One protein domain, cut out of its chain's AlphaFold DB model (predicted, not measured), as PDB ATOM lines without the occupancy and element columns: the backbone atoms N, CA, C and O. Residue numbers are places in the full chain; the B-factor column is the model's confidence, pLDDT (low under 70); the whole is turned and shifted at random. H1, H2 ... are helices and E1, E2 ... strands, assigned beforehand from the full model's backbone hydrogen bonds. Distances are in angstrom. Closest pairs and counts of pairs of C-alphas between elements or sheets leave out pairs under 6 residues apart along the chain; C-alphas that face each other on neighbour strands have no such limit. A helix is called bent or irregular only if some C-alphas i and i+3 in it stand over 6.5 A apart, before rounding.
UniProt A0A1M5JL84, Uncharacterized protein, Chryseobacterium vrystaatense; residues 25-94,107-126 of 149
ATOM      1  N   TYR A  25     -37.298 -11.871  22.339       90.56
ATOM      2  CA  TYR A  25     -36.887 -12.743  21.250       90.56
ATOM      3  C   TYR A  25     -36.517 -11.932  20.006       90.56
ATOM      4  O   TYR A  25     -35.383 -12.021  19.534       90.56
ATOM      5  N   LYS A  26     -37.411 -11.058  19.533       90.88
ATOM      6  CA  LYS A  26     -37.118 -10.187  18.382       90.88
ATOM      7  C   LYS A  26     -35.925  -9.271  18.629       90.88
ATOM      8  O   LYS A  26     -35.067  -9.131  17.759       90.88
ATOM      9  N   ARG A  27     -35.820  -8.697  19.833       90.12
ATOM     10  CA  ARG A  27     -34.676  -7.854  20.209       90.12
ATOM     11  C   ARG A  27     -33.358  -8.625  20.141       90.12
ATOM     12  O   ARG A  27     -32.359  -8.066  19.692       90.12
ATOM     13  N   LEU A  28     -33.331  -9.881  20.586       93.50
ATOM     14  CA  LEU A  28     -32.137 -10.730  20.543       93.50
ATOM     15  C   LEU A  28     -31.760 -11.108  19.104       93.50
ATOM     16  O   LEU A  28     -30.576 -11.065  18.772       93.50
ATOM     17  N   LEU A  29     -32.738 -11.389  18.233       94.38
ATOM     18  CA  LEU A  29     -32.488 -11.612  16.801       94.38
ATOM     19  C   LEU A  29     -31.885 -10.372  16.127       94.38
ATOM     20  O   LEU A  29     -30.831 -10.457  15.494       94.38
ATOM     21  N   ASP A  30     -32.506  -9.207  16.321       91.44
ATOM     22  CA  ASP A  30     -32.033  -7.935  15.764       91.44
ATOM     23  C   ASP A  30     -30.632  -7.576  16.316       91.44
ATOM     24  O   ASP A  30     -29.750  -7.107  15.584       91.44
ATOM     25  N   SER A  31     -30.371  -7.893  17.590       91.62
ATOM     26  CA  SER A  31     -29.043  -7.758  18.205       91.62
ATOM     27  C   SER A  31     -28.013  -8.679  17.551       91.62
ATOM     28  O   SER A  31     -26.915  -8.226  17.235       91.62
ATOM     29  N   ALA A  32     -28.350  -9.946  17.296       94.25
ATOM     30  CA  ALA A  32     -27.452 -10.894  16.640       94.25
ATOM     31  C   ALA A  32     -27.057 -10.428  15.227       94.25
ATOM     32  O   ALA A  32     -25.876 -10.425  14.868       94.25
ATOM     33  N   ILE A  33     -28.028  -9.953  14.447       93.81
ATOM     34  CA  ILE A  33     -27.793  -9.421  13.096       93.81
ATOM     35  C   ILE A  33     -26.892  -8.181  13.156       93.81
ATOM     36  O   ILE A  33     -25.928  -8.066  12.393       93.81
ATOM     37  N   THR A  34     -27.154  -7.282  14.106       91.50
ATOM     38  CA  THR A  34     -26.344  -6.076  14.325       91.50
ATOM     39  C   THR A  34     -24.911  -6.422  14.741       91.50
ATOM     40  O   THR A  34     -23.960  -5.826  14.230       91.50
ATOM     41  N   ILE A  35     -24.730  -7.420  15.613       91.50
ATOM     42  CA  ILE A  35     -23.411  -7.925  16.016       91.50
ATOM     43  C   ILE A  35     -22.656  -8.453  14.790       91.50
ATOM     44  O   ILE A  35     -21.544  -7.983  14.539       91.50
ATOM     45  N   LYS A  36     -23.252  -9.342  13.978       91.25
ATOM     46  CA  LYS A  36     -22.610  -9.845  12.744       91.25
ATOM     47  C   LYS A  36     -22.228  -8.701  11.804       91.25
ATOM     48  O   LYS A  36     -21.105  -8.656  11.297       91.25
ATOM     49  N   TYR A  37     -23.127  -7.741  11.609       89.38
ATOM     50  CA  TYR A  37     -22.868  -6.571  10.774       89.38
ATOM     51  C   TYR A  37     -21.696  -5.734  11.266       89.38
ATOM     52  O   TYR A  37     -20.837  -5.351  10.474       89.38
ATOM     53  N   SER A  38     -21.622  -5.489  12.573       88.00
ATOM     54  CA  SER A  38     -20.527  -4.725  13.168       88.00
ATOM     55  C   SER A  38     -19.163  -5.388  12.939       88.00
ATOM     56  O   SER A  38     -18.195  -4.695  12.634       88.00
ATOM     57  N   MET A  39     -19.098  -6.722  12.987       86.25
ATOM     58  CA  MET A  39     -17.860  -7.486  12.797       86.25
ATOM     59  C   MET A  39     -17.329  -7.438  11.373       86.25
ATOM     60  O   MET A  39     -16.121  -7.425  11.161       86.25
ATOM     61  N   HIS A  40     -18.233  -7.435  10.396       81.12
ATOM     62  CA  HIS A  40     -17.889  -7.540   8.981       81.12
ATOM     63  C   HIS A  40     -18.221  -6.262   8.209       81.12
ATOM     64  O   HIS A  40     -18.337  -6.291   6.986       81.12
ATOM     65  N   LYS A  41     -18.346  -5.126   8.908       80.38
ATOM     66  CA  LYS A  41     -18.808  -3.841   8.361       80.38
ATOM     67  C   LYS A  41     -18.091  -3.447   7.067       80.38
ATOM     68  O   LYS A  41     -18.737  -2.970   6.138       80.38
ATOM     69  N   ASN A  42     -16.779  -3.672   6.983       76.19
ATOM     70  CA  ASN A  42     -15.989  -3.342   5.793       76.19
ATOM     71  C   ASN A  42     -16.323  -4.250   4.597       76.19
ATOM     72  O   ASN A  42     -16.512  -3.751   3.491       76.19
ATOM     73  N   ASN A  43     -16.486  -5.556   4.824       72.25
ATOM     74  CA  ASN A  43     -16.857  -6.512   3.777       72.25
ATOM     75  C   ASN A  43     -18.303  -6.294   3.313       72.25
ATOM     76  O   ASN A  43     -18.589  -6.327   2.117       72.25
ATOM     77  N   ILE A  44     -19.212  -6.013   4.250       75.12
ATOM     78  CA  ILE A  44     -20.638  -5.826   3.968       75.12
ATOM     79  C   ILE A  44     -20.899  -4.521   3.225       75.12
ATOM     80  O   ILE A  44     -21.714  -4.509   2.317       75.12
ATOM     81  N   LYS A  45     -20.180  -3.427   3.508       72.88
ATOM     82  CA  LYS A  45     -20.352  -2.176   2.743       72.88
ATOM     83  C   LYS A  45     -20.176  -2.352   1.231       72.88
ATOM     84  O   LYS A  45     -20.771  -1.602   0.466       72.88
ATOM     85  N   SER A  46     -19.374  -3.330   0.808       74.00
ATOM     86  CA  SER A  46     -19.130  -3.625  -0.609       74.00
ATOM     87  C   SER A  46     -20.186  -4.531  -1.257       74.00
ATOM     88  O   SER A  46     -20.202  -4.670  -2.478       74.00
ATOM     89  N   LYS A  47     -21.067  -5.161  -0.466       80.81
ATOM     90  CA  LYS A  47     -22.017  -6.179  -0.930       80.81
ATOM     91  C   LYS A  47     -23.407  -5.943  -0.352       80.81
ATOM     92  O   LYS A  47     -23.593  -5.804   0.848       80.81
ATOM     93  N   LYS A  48     -24.423  -6.005  -1.205       87.94
ATOM     94  CA  LYS A  48     -25.814  -5.992  -0.749       87.94
ATOM     95  C   LYS A  48     -26.196  -7.360  -0.175       87.94
ATOM     96  O   LYS A  48     -26.005  -8.370  -0.855       87.94
ATOM     97  N   TYR A  49     -26.735  -7.374   1.044       90.88
ATOM     98  CA  TYR A  49     -27.253  -8.570   1.714       90.88
ATOM     99  C   TYR A  49     -28.751  -8.432   1.991       90.88
ATOM    100  O   TYR A  49     -29.202  -7.379   2.442       90.88
ATOM    101  N   TYR A  50     -29.498  -9.509   1.757       95.19
ATOM    102  CA  TYR A  50     -30.909  -9.618   2.130       95.19
ATOM    103  C   TYR A  50     -31.088 -10.503   3.365       95.19
ATOM    104  O   TYR A  50     -30.407 -11.517   3.498       95.19
ATOM    105  N   LEU A  51     -32.034 -10.172   4.242       96.25
ATOM    106  CA  LEU A  51     -32.375 -10.997   5.403       96.25
ATOM    107  C   LEU A  51     -33.555 -11.922   5.093       96.25
ATOM    108  O   LEU A  51     -34.602 -11.475   4.604       96.25
ATOM    109  N   ILE A  52     -33.393 -13.202   5.428       97.75
ATOM    110  CA  ILE A  52     -34.426 -14.230   5.278       97.75
ATOM    111  C   ILE A  52     -34.520 -15.112   6.524       97.75
ATOM    112  O   ILE A  52     -33.539 -15.317   7.244       97.75
ATOM    113  N   ASN A  53     -35.704 -15.669   6.749       97.25
ATOM    114  CA  ASN A  53     -35.951 -16.660   7.794       97.25
ATOM    115  C   ASN A  53     -35.425 -18.050   7.393       97.25
ATOM    116  O   ASN A  53     -35.054 -18.307   6.241       97.25
ATOM    117  N   ALA A  54     -35.458 -18.988   8.342       96.19
ATOM    118  CA  ALA A  54     -35.102 -20.391   8.129       96.19
ATOM    119  C   ALA A  54     -35.891 -21.074   6.984       96.19
ATOM    120  O   ALA A  54     -35.363 -21.958   6.308       96.19
ATOM    121  N   ASP A  55     -37.118 -20.634   6.717       96.31
ATOM    122  CA  ASP A  55     -37.997 -21.130   5.647       96.31
ATOM    123  C   ASP A  55     -37.818 -20.397   4.297       96.31
ATOM    124  O   ASP A  55     -38.551 -20.651   3.343       96.31
ATOM    125  N   ASN A  56     -36.829 -19.502   4.198       96.81
ATOM    126  CA  ASN A  56     -36.550 -18.634   3.047       96.81
ATOM    127  C   ASN A  56     -37.621 -17.557   2.761       96.81
ATOM    128  O   ASN A  56     -37.599 -16.923   1.696       96.81
ATOM    129  N   SER A  57     -38.538 -17.319   3.701       97.00
ATOM    130  CA  SER A  57     -39.427 -16.158   3.681       97.00
ATOM    131  C   SER A  57     -38.692 -14.883   4.116       97.00
ATOM    132  O   SER A  57     -37.569 -14.922   4.625       97.00
ATOM    133  N   LYS A  58     -39.337 -13.727   3.915       95.94
ATOM    134  CA  LYS A  58     -38.785 -12.435   4.336       95.94
ATOM    135  C   LYS A  58     -38.649 -12.378   5.859       95.94
ATOM    136  O   LYS A  58     -39.607 -12.670   6.575       95.94
ATOM    137  N   TYR A  59     -37.488 -11.953   6.344       95.25
ATOM    138  CA  TYR A  59     -37.324 -11.625   7.757       95.25
ATOM    139  C   TYR A  59     -38.165 -10.387   8.117       95.25
ATOM    140  O   TYR A  59     -38.328  -9.490   7.288       95.25
ATOM    141  N   LEU A  60     -38.711 -10.330   9.333       90.50
ATOM    142  CA  LEU A  60     -39.441  -9.159   9.824       90.50
ATOM    143  C   LEU A  60     -38.528  -8.347  10.739       90.50
ATOM    144  O   LEU A  60     -38.318  -8.715  11.892       90.50
ATOM    145  N   ILE A  61     -38.012  -7.236  10.220       85.00
ATOM    146  CA  ILE A  61     -37.204  -6.310  11.007       85.00
ATOM    147  C   ILE A  61     -38.120  -5.560  11.967       85.00
ATOM    148  O   ILE A  61     -39.145  -5.015  11.556       85.00
ATOM    149  N   THR A  62     -37.742  -5.511  13.242       81.44
ATOM    150  CA  THR A  62     -38.500  -4.755  14.246       81.44
ATOM    151  C   THR A  62     -37.770  -3.540  14.779       81.44
ATOM    152  O   THR A  62     -38.408  -2.605  15.258       81.44
ATOM    153  N   HIS A  63     -36.447  -3.501  14.632       80.56
ATOM    154  CA  HIS A  63     -35.649  -2.351  15.012       80.56
ATOM    155  C   HIS A  63     -35.557  -1.299  13.879       80.56
ATOM    156  O   HIS A  63     -34.988  -1.590  12.822       80.56
ATOM    157  N   PRO A  64     -35.991  -0.036  14.085       76.12
ATOM    158  CA  PRO A  64     -36.022   0.988  13.028       76.12
ATOM    159  C   PRO A  64     -34.667   1.297  12.374       76.12
ATOM    160  O   PRO A  64     -34.598   1.635  11.195       76.12
ATOM    161  N   LEU A  65     -33.561   1.188  13.123       71.94
ATOM    162  CA  LEU A  65     -32.218   1.394  12.554       71.94
ATOM    163  C   LEU A  65     -31.808   0.270  11.592       71.94
ATOM    164  O   LEU A  65     -31.054   0.508  10.648       71.94
ATOM    165  N   MET A  66     -32.304  -0.947  11.818       77.12
ATOM    166  CA  MET A  66     -32.035  -2.073  10.929       77.12
ATOM    167  C   MET A  66     -32.854  -1.982   9.650       77.12
ATOM    168  O   MET A  66     -32.335  -2.336   8.598       77.12
ATOM    169  N   ASP A  67     -34.073  -1.449   9.726       76.19
ATOM    170  CA  ASP A  67     -34.968  -1.300   8.573       76.19
ATOM    171  C   ASP A  67     -34.353  -0.409   7.478       76.19
ATOM    172  O   ASP A  67     -34.492  -0.665   6.288       76.19
ATOM    173  N   LYS A  68     -33.550   0.587   7.879       77.56
ATOM    174  CA  LYS A  68     -32.779   1.430   6.948       77.56
ATOM    175  C   LYS A  68     -31.509   0.768   6.407       77.56
ATOM    176  O   LYS A  68     -30.952   1.246   5.423       77.56
ATOM    177  N   THR A  69     -31.004  -0.259   7.086       81.31
ATOM    178  CA  THR A  69     -29.698  -0.874   6.791       81.31
ATOM    179  C   THR A  69     -29.837  -2.145   5.960       81.31
ATOM    180  O   THR A  69     -28.971  -2.438   5.138       81.31
ATOM    181  N   PHE A  70     -30.911  -2.904   6.170       86.19
ATOM    182  CA  PHE A  70     -31.096  -4.225   5.589       86.19
ATOM    183  C   PHE A  70     -32.373  -4.305   4.770       86.19
ATOM    184  O   PHE A  70     -33.438  -3.881   5.204       86.19
ATOM    185  N   GLU A  71     -32.274  -4.953   3.615       91.56
ATOM    186  CA  GLU A  71     -33.444  -5.345   2.839       91.56
ATOM    187  C   GLU A  71     -33.848  -6.781   3.172       91.56
ATOM    188  O   GLU A  71     -33.036  -7.605   3.595       91.56
ATOM    189  N   THR A  72     -35.119  -7.104   2.960       95.00
ATOM    190  CA  THR A  72     -35.673  -8.440   3.207       95.00
ATOM    191  C   THR A  72     -36.316  -8.960   1.931       95.00
ATOM    192  O   THR A  72     -36.737  -8.187   1.067       95.00
ATOM    193  N   ILE A  73     -36.371 -10.280   1.768       96.31
ATOM    194  CA  ILE A  73     -36.877 -10.880   0.533       96.31
ATOM    195  C   ILE A  73     -37.572 -12.210   0.807       96.31
ATOM    196  O   ILE A  73     -37.132 -12.991   1.637       96.31
ATOM    197  N   ASN A  74     -38.655 -12.491   0.083       96.88
ATOM    198  CA  ASN A  74     -39.160 -13.857  -0.044       96.88
ATOM    199  C   ASN A  74     -38.545 -14.473  -1.307       96.88
ATOM    200  O   ASN A  74     -38.832 -14.010  -2.415       96.88
ATOM    201  N   VAL A  75     -37.697 -15.488  -1.139       96.56
ATOM    202  CA  VAL A  75     -36.904 -16.083  -2.231       96.56
ATOM    203  C   VAL A  75     -37.789 -16.669  -3.338       96.56
ATOM    204  O   VAL A  75     -37.453 -16.577  -4.522       96.56
ATOM    205  N   TYR A  76     -38.935 -17.239  -2.966       95.75
ATOM    206  CA  TYR A  76     -39.815 -17.964  -3.885       95.75
ATOM    207  C   TYR A  76     -40.915 -17.100  -4.506       95.75
ATOM    208  O   TYR A  76     -41.671 -17.575  -5.354       95.75
ATOM    209  N   ASP A  77     -41.011 -15.826  -4.123       96.00
ATOM    210  CA  ASP A  77     -41.957 -14.901  -4.740       96.00
ATOM    211  C   ASP A  77     -41.580 -14.668  -6.215       96.00
ATOM    212  O   ASP A  77     -40.446 -14.301  -6.543       96.00
ATOM    213  N   LYS A  78     -42.544 -14.861  -7.123       94.06
ATOM    214  CA  LYS A  78     -42.344 -14.735  -8.575       94.06
ATOM    215  C   LYS A  78     -41.770 -13.372  -8.960       94.06
ATOM    216  O   LYS A  78     -40.960 -13.313  -9.886       94.06
ATOM    217  N   LYS A  79     -42.128 -12.302  -8.240       95.88
ATOM    218  CA  LYS A  79     -41.621 -10.944  -8.513       95.88
ATOM    219  C   LYS A  79     -40.107 -10.820  -8.301       95.88
ATOM    220  O   LYS A  79     -39.449 -10.032  -8.969       95.88
ATOM    221  N   ASN A  80     -39.545 -11.653  -7.426       95.31
ATOM    222  CA  ASN A  80     -38.128 -11.647  -7.074       95.31
ATOM    223  C   ASN A  80     -37.288 -12.548  -7.986       95.31
ATOM    224  O   ASN A  80     -36.061 -12.525  -7.921       95.31
ATOM    225  N   LYS A  81     -37.919 -13.326  -8.873       93.88
ATOM    226  CA  LYS A  81     -37.241 -14.310  -9.724       93.88
ATOM    227  C   LYS A  81     -36.124 -13.706 -10.578       93.88
ATOM    228  O   LYS A  81     -35.081 -14.332 -10.724       93.88
ATOM    229  N   SER A  82     -36.333 -12.509 -11.131       93.94
ATOM    230  CA  SER A  82     -35.315 -11.810 -11.933       93.94
ATOM    231  C   SER A  82     -34.096 -11.431 -11.089       93.94
ATOM    232  O   SER A  82     -32.963 -11.708 -11.470       93.94
ATOM    233  N   LEU A  83     -34.341 -10.889  -9.893       94.50
ATOM    234  CA  LEU A  83     -33.298 -10.539  -8.933       94.50
ATOM    235  C   LEU A  83     -32.497 -11.779  -8.512       94.50
ATOM    236  O   LEU A  83     -31.273 -11.779  -8.604       94.50
ATOM    237  N   VAL A  84     -33.180 -12.863  -8.131       95.81
ATOM    238  CA  VAL A  84     -32.521 -14.118  -7.737       95.81
ATOM    239  C   VAL A  84     -31.779 -14.755  -8.915       95.81
ATOM    240  O   VAL A  84     -30.720 -15.335  -8.725       95.81
ATOM    241  N   LYS A  85     -32.261 -14.632 -10.156       94.56
ATOM    242  CA  LYS A  85     -31.557 -15.164 -11.339       94.56
ATOM    243  C   LYS A  85     -30.135 -14.600 -11.483       94.56
ATOM    244  O   LYS A  85     -29.256 -15.331 -11.929       94.56
ATOM    245  N   ASN A  86     -29.910 -13.351 -11.074       91.06
ATOM    246  CA  ASN A  86     -28.601 -12.692 -11.141       91.06
ATOM    247  C   ASN A  86     -27.659 -13.065  -9.983       91.06
ATOM    248  O   ASN A  86     -26.498 -12.667  -9.997       91.06
ATOM    249  N   GLY A  87     -28.141 -13.834  -9.005       94.44
ATOM    250  CA  GLY A  87     -27.412 -14.128  -7.781       94.44
ATOM    251  C   GLY A  87     -27.605 -13.035  -6.735       94.44
ATOM    252  O   GLY A  87     -27.396 -11.850  -6.992       94.44
ATOM    253  N   ILE A  88     -27.991 -13.438  -5.529       95.62
ATOM    254  CA  ILE A  88     -28.097 -12.553  -4.369       95.62
ATOM    255  C   ILE A  88     -27.340 -13.137  -3.185       95.62
ATOM    256  O   ILE A  88     -27.317 -14.352  -2.995       95.62
ATOM    257  N   ASN A  89     -26.763 -12.263  -2.364       95.12
ATOM    258  CA  ASN A  89     -26.228 -12.656  -1.068       95.12
ATOM    259  C   ASN A  89     -27.323 -12.478  -0.022       95.12
ATOM    260  O   ASN A  89     -27.968 -11.427   0.043       95.12
ATOM    261  N   VAL A  90     -27.530 -13.498   0.796       95.88
ATOM    262  CA  VAL A  90     -28.516 -13.468   1.866       95.88
ATOM    263  C   VAL A  90     -27.897 -13.907   3.182       95.88
ATOM    264  O   VAL A  90     -26.990 -14.738   3.221       95.88
ATOM    265  N   TRP A  91     -28.435 -13.360   4.260       96.38
ATOM    266  CA  TRP A  91     -28.252 -13.866   5.606       96.38
ATOM    267  C   TRP A  91     -29.491 -14.632   6.011       96.38
ATOM    268  O   TRP A  91     -30.574 -14.060   6.170       96.38
ATOM    269  N   LYS A  92     -29.316 -15.941   6.165       97.62
ATOM    270  CA  LYS A  92     -30.364 -16.831   6.637       97.62
ATOM    271  C   LYS A  92     -30.288 -16.941   8.149       97.62
ATOM    272  O   LYS A  92     -29.296 -17.434   8.685       97.62
ATOM    273  N   ILE A  93     -31.336 -16.467   8.811       97.69
ATOM    274  CA  ILE A  93     -31.419 -16.379  10.268       97.69
ATOM    275  C   ILE A  93     -32.157 -17.616  10.775       97.69
ATOM    276  O   ILE A  93     -33.322 -17.843  10.437       97.69
ATOM    277  N   ILE A  94     -31.457 -18.432  11.561       97.06
ATOM    278  CA  ILE A  94     -31.956 -19.692  12.111       97.06
ATOM    279  C   ILE A  94     -31.791 -19.644  13.633       97.06
ATOM    280  O   ILE A  94     -30.697 -19.908  14.142       97.06
ATOM    281  N   ILE A 107     -26.349 -17.677   8.601       96.38
ATOM    282  CA  ILE A 107     -25.629 -18.342   7.512       96.38
ATOM    283  C   ILE A 107     -25.528 -17.394   6.317       96.38
ATOM    284  O   ILE A 107     -26.536 -16.830   5.880       96.38
ATOM    285  N   ASP A 108     -24.318 -17.241   5.787       95.06
ATOM    286  CA  ASP A 108     -24.049 -16.522   4.547       95.06
ATOM    287  C   ASP A 108     -24.374 -17.440   3.364       95.06
ATOM    288  O   ASP A 108     -23.716 -18.460   3.160       95.06
ATOM    289  N   ILE A 109     -25.401 -17.100   2.584       96.00
ATOM    290  CA  ILE A 109     -25.832 -17.918   1.446       96.00
ATOM    291  C   ILE A 109     -25.841 -17.073   0.177       96.00
ATOM    292  O   ILE A 109     -26.427 -15.991   0.142       96.00
ATOM    293  N   ASN A 110     -25.242 -17.586  -0.896       95.94
ATOM    294  CA  ASN A 110     -25.489 -17.073  -2.236       95.94
ATOM    295  C   ASN A 110     -26.627 -17.874  -2.882       95.94
ATOM    296  O   ASN A 110     -26.554 -19.104  -2.968       95.94
ATOM    297  N   ILE A 111     -27.691 -17.185  -3.297       96.81
ATOM    298  CA  ILE A 111     -28.861 -17.805  -3.926       96.81
ATOM    299  C   ILE A 111     -28.944 -17.365  -5.373       96.81
ATOM    300  O   ILE A 111     -28.977 -16.167  -5.655       96.81
ATOM    301  N   TYR A 112     -29.079 -18.332  -6.275       96.69
ATOM    302  CA  TYR A 112     -29.355 -18.063  -7.679       96.69
ATOM    303  C   TYR A 112     -30.397 -19.009  -8.262       96.69
ATOM    304  O   TYR A 112     -30.573 -20.145  -7.819       96.69
ATOM    305  N   TYR A 113     -31.110 -18.524  -9.277       95.81
ATOM    306  CA  TYR A 113     -32.108 -19.302 -10.004       95.81
ATOM    307  C   TYR A 113     -31.581 -19.674 -11.391       95.81
ATOM    308  O   TYR A 113     -31.502 -18.828 -12.286       95.81
ATOM    309  N   ARG A 114     -31.244 -20.951 -11.591       93.56
ATOM    310  CA  ARG A 114     -30.694 -21.479 -12.850       93.56
ATOM    311  C   ARG A 114     -31.341 -22.817 -13.190       93.56
ATOM    312  O   ARG A 114     -31.652 -23.606 -12.306       93.56
ATOM    313  N   ASN A 115     -31.562 -23.078 -14.479       92.88
ATOM    314  CA  ASN A 115     -32.156 -24.334 -14.967       92.88
ATOM    315  C   ASN A 115     -33.485 -24.681 -14.274       92.88
ATOM    316  O   ASN A 115     -33.737 -25.820 -13.905       92.88
ATOM    317  N   ARG A 116     -34.325 -23.658 -14.081       91.81
ATOM    318  CA  ARG A 116     -35.619 -23.723 -13.388       91.81
ATOM    319  C   ARG A 116     -35.571 -24.089 -11.896       91.81
ATOM    320  O   ARG A 116     -36.635 -24.199 -11.297       91.81
ATOM    321  N   ASN A 117     -34.386 -24.153 -11.295       95.00
ATOM    322  CA  ASN A 117     -34.180 -24.534  -9.902       95.00
ATOM    323  C   ASN A 117     -33.472 -23.425  -9.113       95.00
ATOM    324  O   ASN A 117     -32.651 -22.681  -9.653       95.00
ATOM    325  N   TYR A 118     -33.794 -23.331  -7.824       95.81
ATOM    326  CA  TYR A 118     -33.056 -22.498  -6.878       95.81
ATOM    327  C   TYR A 118     -31.842 -23.269  -6.371       95.81
ATOM    328  O   TYR A 118     -31.953 -24.443  -6.021       95.81
ATOM    329  N   GLN A 119     -30.695 -22.607  -6.335       96.31
ATOM    330  CA  GLN A 119     -29.456 -23.153  -5.798       96.31
ATOM    331  C   GLN A 119     -29.004 -22.286  -4.626       96.31
ATOM    332  O   GLN A 119     -29.144 -21.065  -4.670       96.31
ATOM    333  N   PHE A 120     -28.496 -22.937  -3.582       96.06
ATOM    334  CA  PHE A 120     -28.092 -22.311  -2.329       96.06
ATOM    335  C   PHE A 120     -26.647 -22.718  -2.050       96.06
ATOM    336  O   PHE A 120     -26.384 -23.880  -1.749       96.06
ATOM    337  N   ILE A 121     -25.715 -21.775  -2.170       95.38
ATOM    338  CA  ILE A 121     -24.305 -22.002  -1.836       95.38
ATOM    339  C   ILE A 121     -24.052 -21.417  -0.454       95.38
ATOM    340  O   ILE A 121     -24.154 -20.205  -0.270       95.38
ATOM    341  N   ASN A 122     -23.711 -22.275   0.506       93.12
ATOM    342  CA  ASN A 122     -23.264 -21.848   1.826       93.12
ATOM    343  C   ASN A 122     -21.824 -21.319   1.731       93.12
ATOM    344  O   ASN A 122     -20.966 -21.963   1.134       93.12
ATOM    345  N   SER A 123     -21.586 -20.127   2.268       88.38
ATOM    346  CA  SER A 123     -20.284 -19.446   2.272       88.38
ATOM    347  C   SER A 123     -19.764 -19.191   3.693       88.38
ATOM    348  O   SER A 123     -18.916 -18.321   3.884       88.38
ATOM    349  N   GLY A 124     -20.288 -19.920   4.682       90.38
ATOM    350  CA  GLY A 124     -19.948 -19.783   6.095       90.38
ATOM    351  C   GLY A 124     -21.066 -19.134   6.909       90.38
ATOM    352  O   GLY A 124     -22.246 -19.154   6.543       90.38
ATOM    353  N   GLY A 125     -20.710 -18.569   8.057       92.38
ATOM    354  CA  GLY A 125     -21.687 -17.913   8.908       92.38
ATOM    355  C   GLY A 125     -21.154 -17.456  10.255       92.38
ATOM    356  O   GLY A 125     -19.955 -17.400  10.526       92.38
ATOM    357  N   THR A 126     -22.093 -17.083  11.113       94.38
ATOM    358  CA  THR A 126     -21.816 -16.672  12.489       94.38
ATOM    359  C   THR A 126     -22.864 -17.281  13.403       94.38
ATOM    360  O   THR A 126     -24.054 -17.224  13.094       94.38
TER     361      THR A 126
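This is residues 25 to 94 and 107 to 126 of the 149 residues of an uncharacterized protein of Chryseobacterium vrystaatense (UniProt A0A1M5JL84). A strongly twisted sheet of four strands stretches from H1 at one end to the tip of the E3 and E4 hairpin at the other, where H4 packs on E3. E1, H3, H4 and E2 form a strand-helix-strand unit, two parallel neighbour strands with helices between, its crossover right-handed. The printed part has 90 residues, mixed helices and strands, in the order H1 H2 E1 H3 H4 E2 E3 E4; the mixed sheet runs E1 E2 E3 E4. It is compact, radius of gyration of the C-alphas 12.9 A, with an elongated outline of 38 by 24 by 21 A.

Start at H1, residues 25 to 39, which only grazes the sheet with residues 29 to 36. H2, residues 41 to 45, and H3, residues 64 to 67, are not on the sheet; each is close to H1 but not clearly touching, the closest C-alphas being Tyr 37 and Ile 44, 7.2 A, and Asp 30 and Met 66, 7.6 A. E1, residues 49 to 53, is parallel to E2, residues 88 to 94: find N 52 and O 91 at 3.0 A. E3, residues 107 to 114, is antiparallel to E2, with N 90 and O 109 at 2.8 A. E4, residues 117 to 126, makes a hairpin with E3, N 110 and O 121 at 2.9 A, and bends by 58 degrees at residue 123. H4, residues 78 to 85, stands up from the sheet over E3, at a height of 8.5 A; the closest C-alphas, Lys 85 and Tyr 113, are 4.4 A apart. Every O i to N i+4 pair is within hydrogen-bond range in H1 and H2, 2 of 4 in H4; H3 is too short for one.

Find C-alpha 25 at (-36.887, -12.743, 21.250); H1 runs 21.5 A from there. H4, 11.1 A, is irregular: C-alphas 79 and 82 are 7.2 A apart. E1 spans 13.3 A, E2 18.4 A, E3 21.2 A; E4 runs 26.8 A to C-alpha 126 at (-21.816, -16.672, 12.489).

The C-alphas farthest apart, Arg 27 and Asn 115, are 38.9 A apart. Residues 95 to 106 are not printed; C-alphas 94 and 107 are 7.9 A apart across the cut. Of the links printed whole, none is long. No printed residue is under 70 in pLDDT.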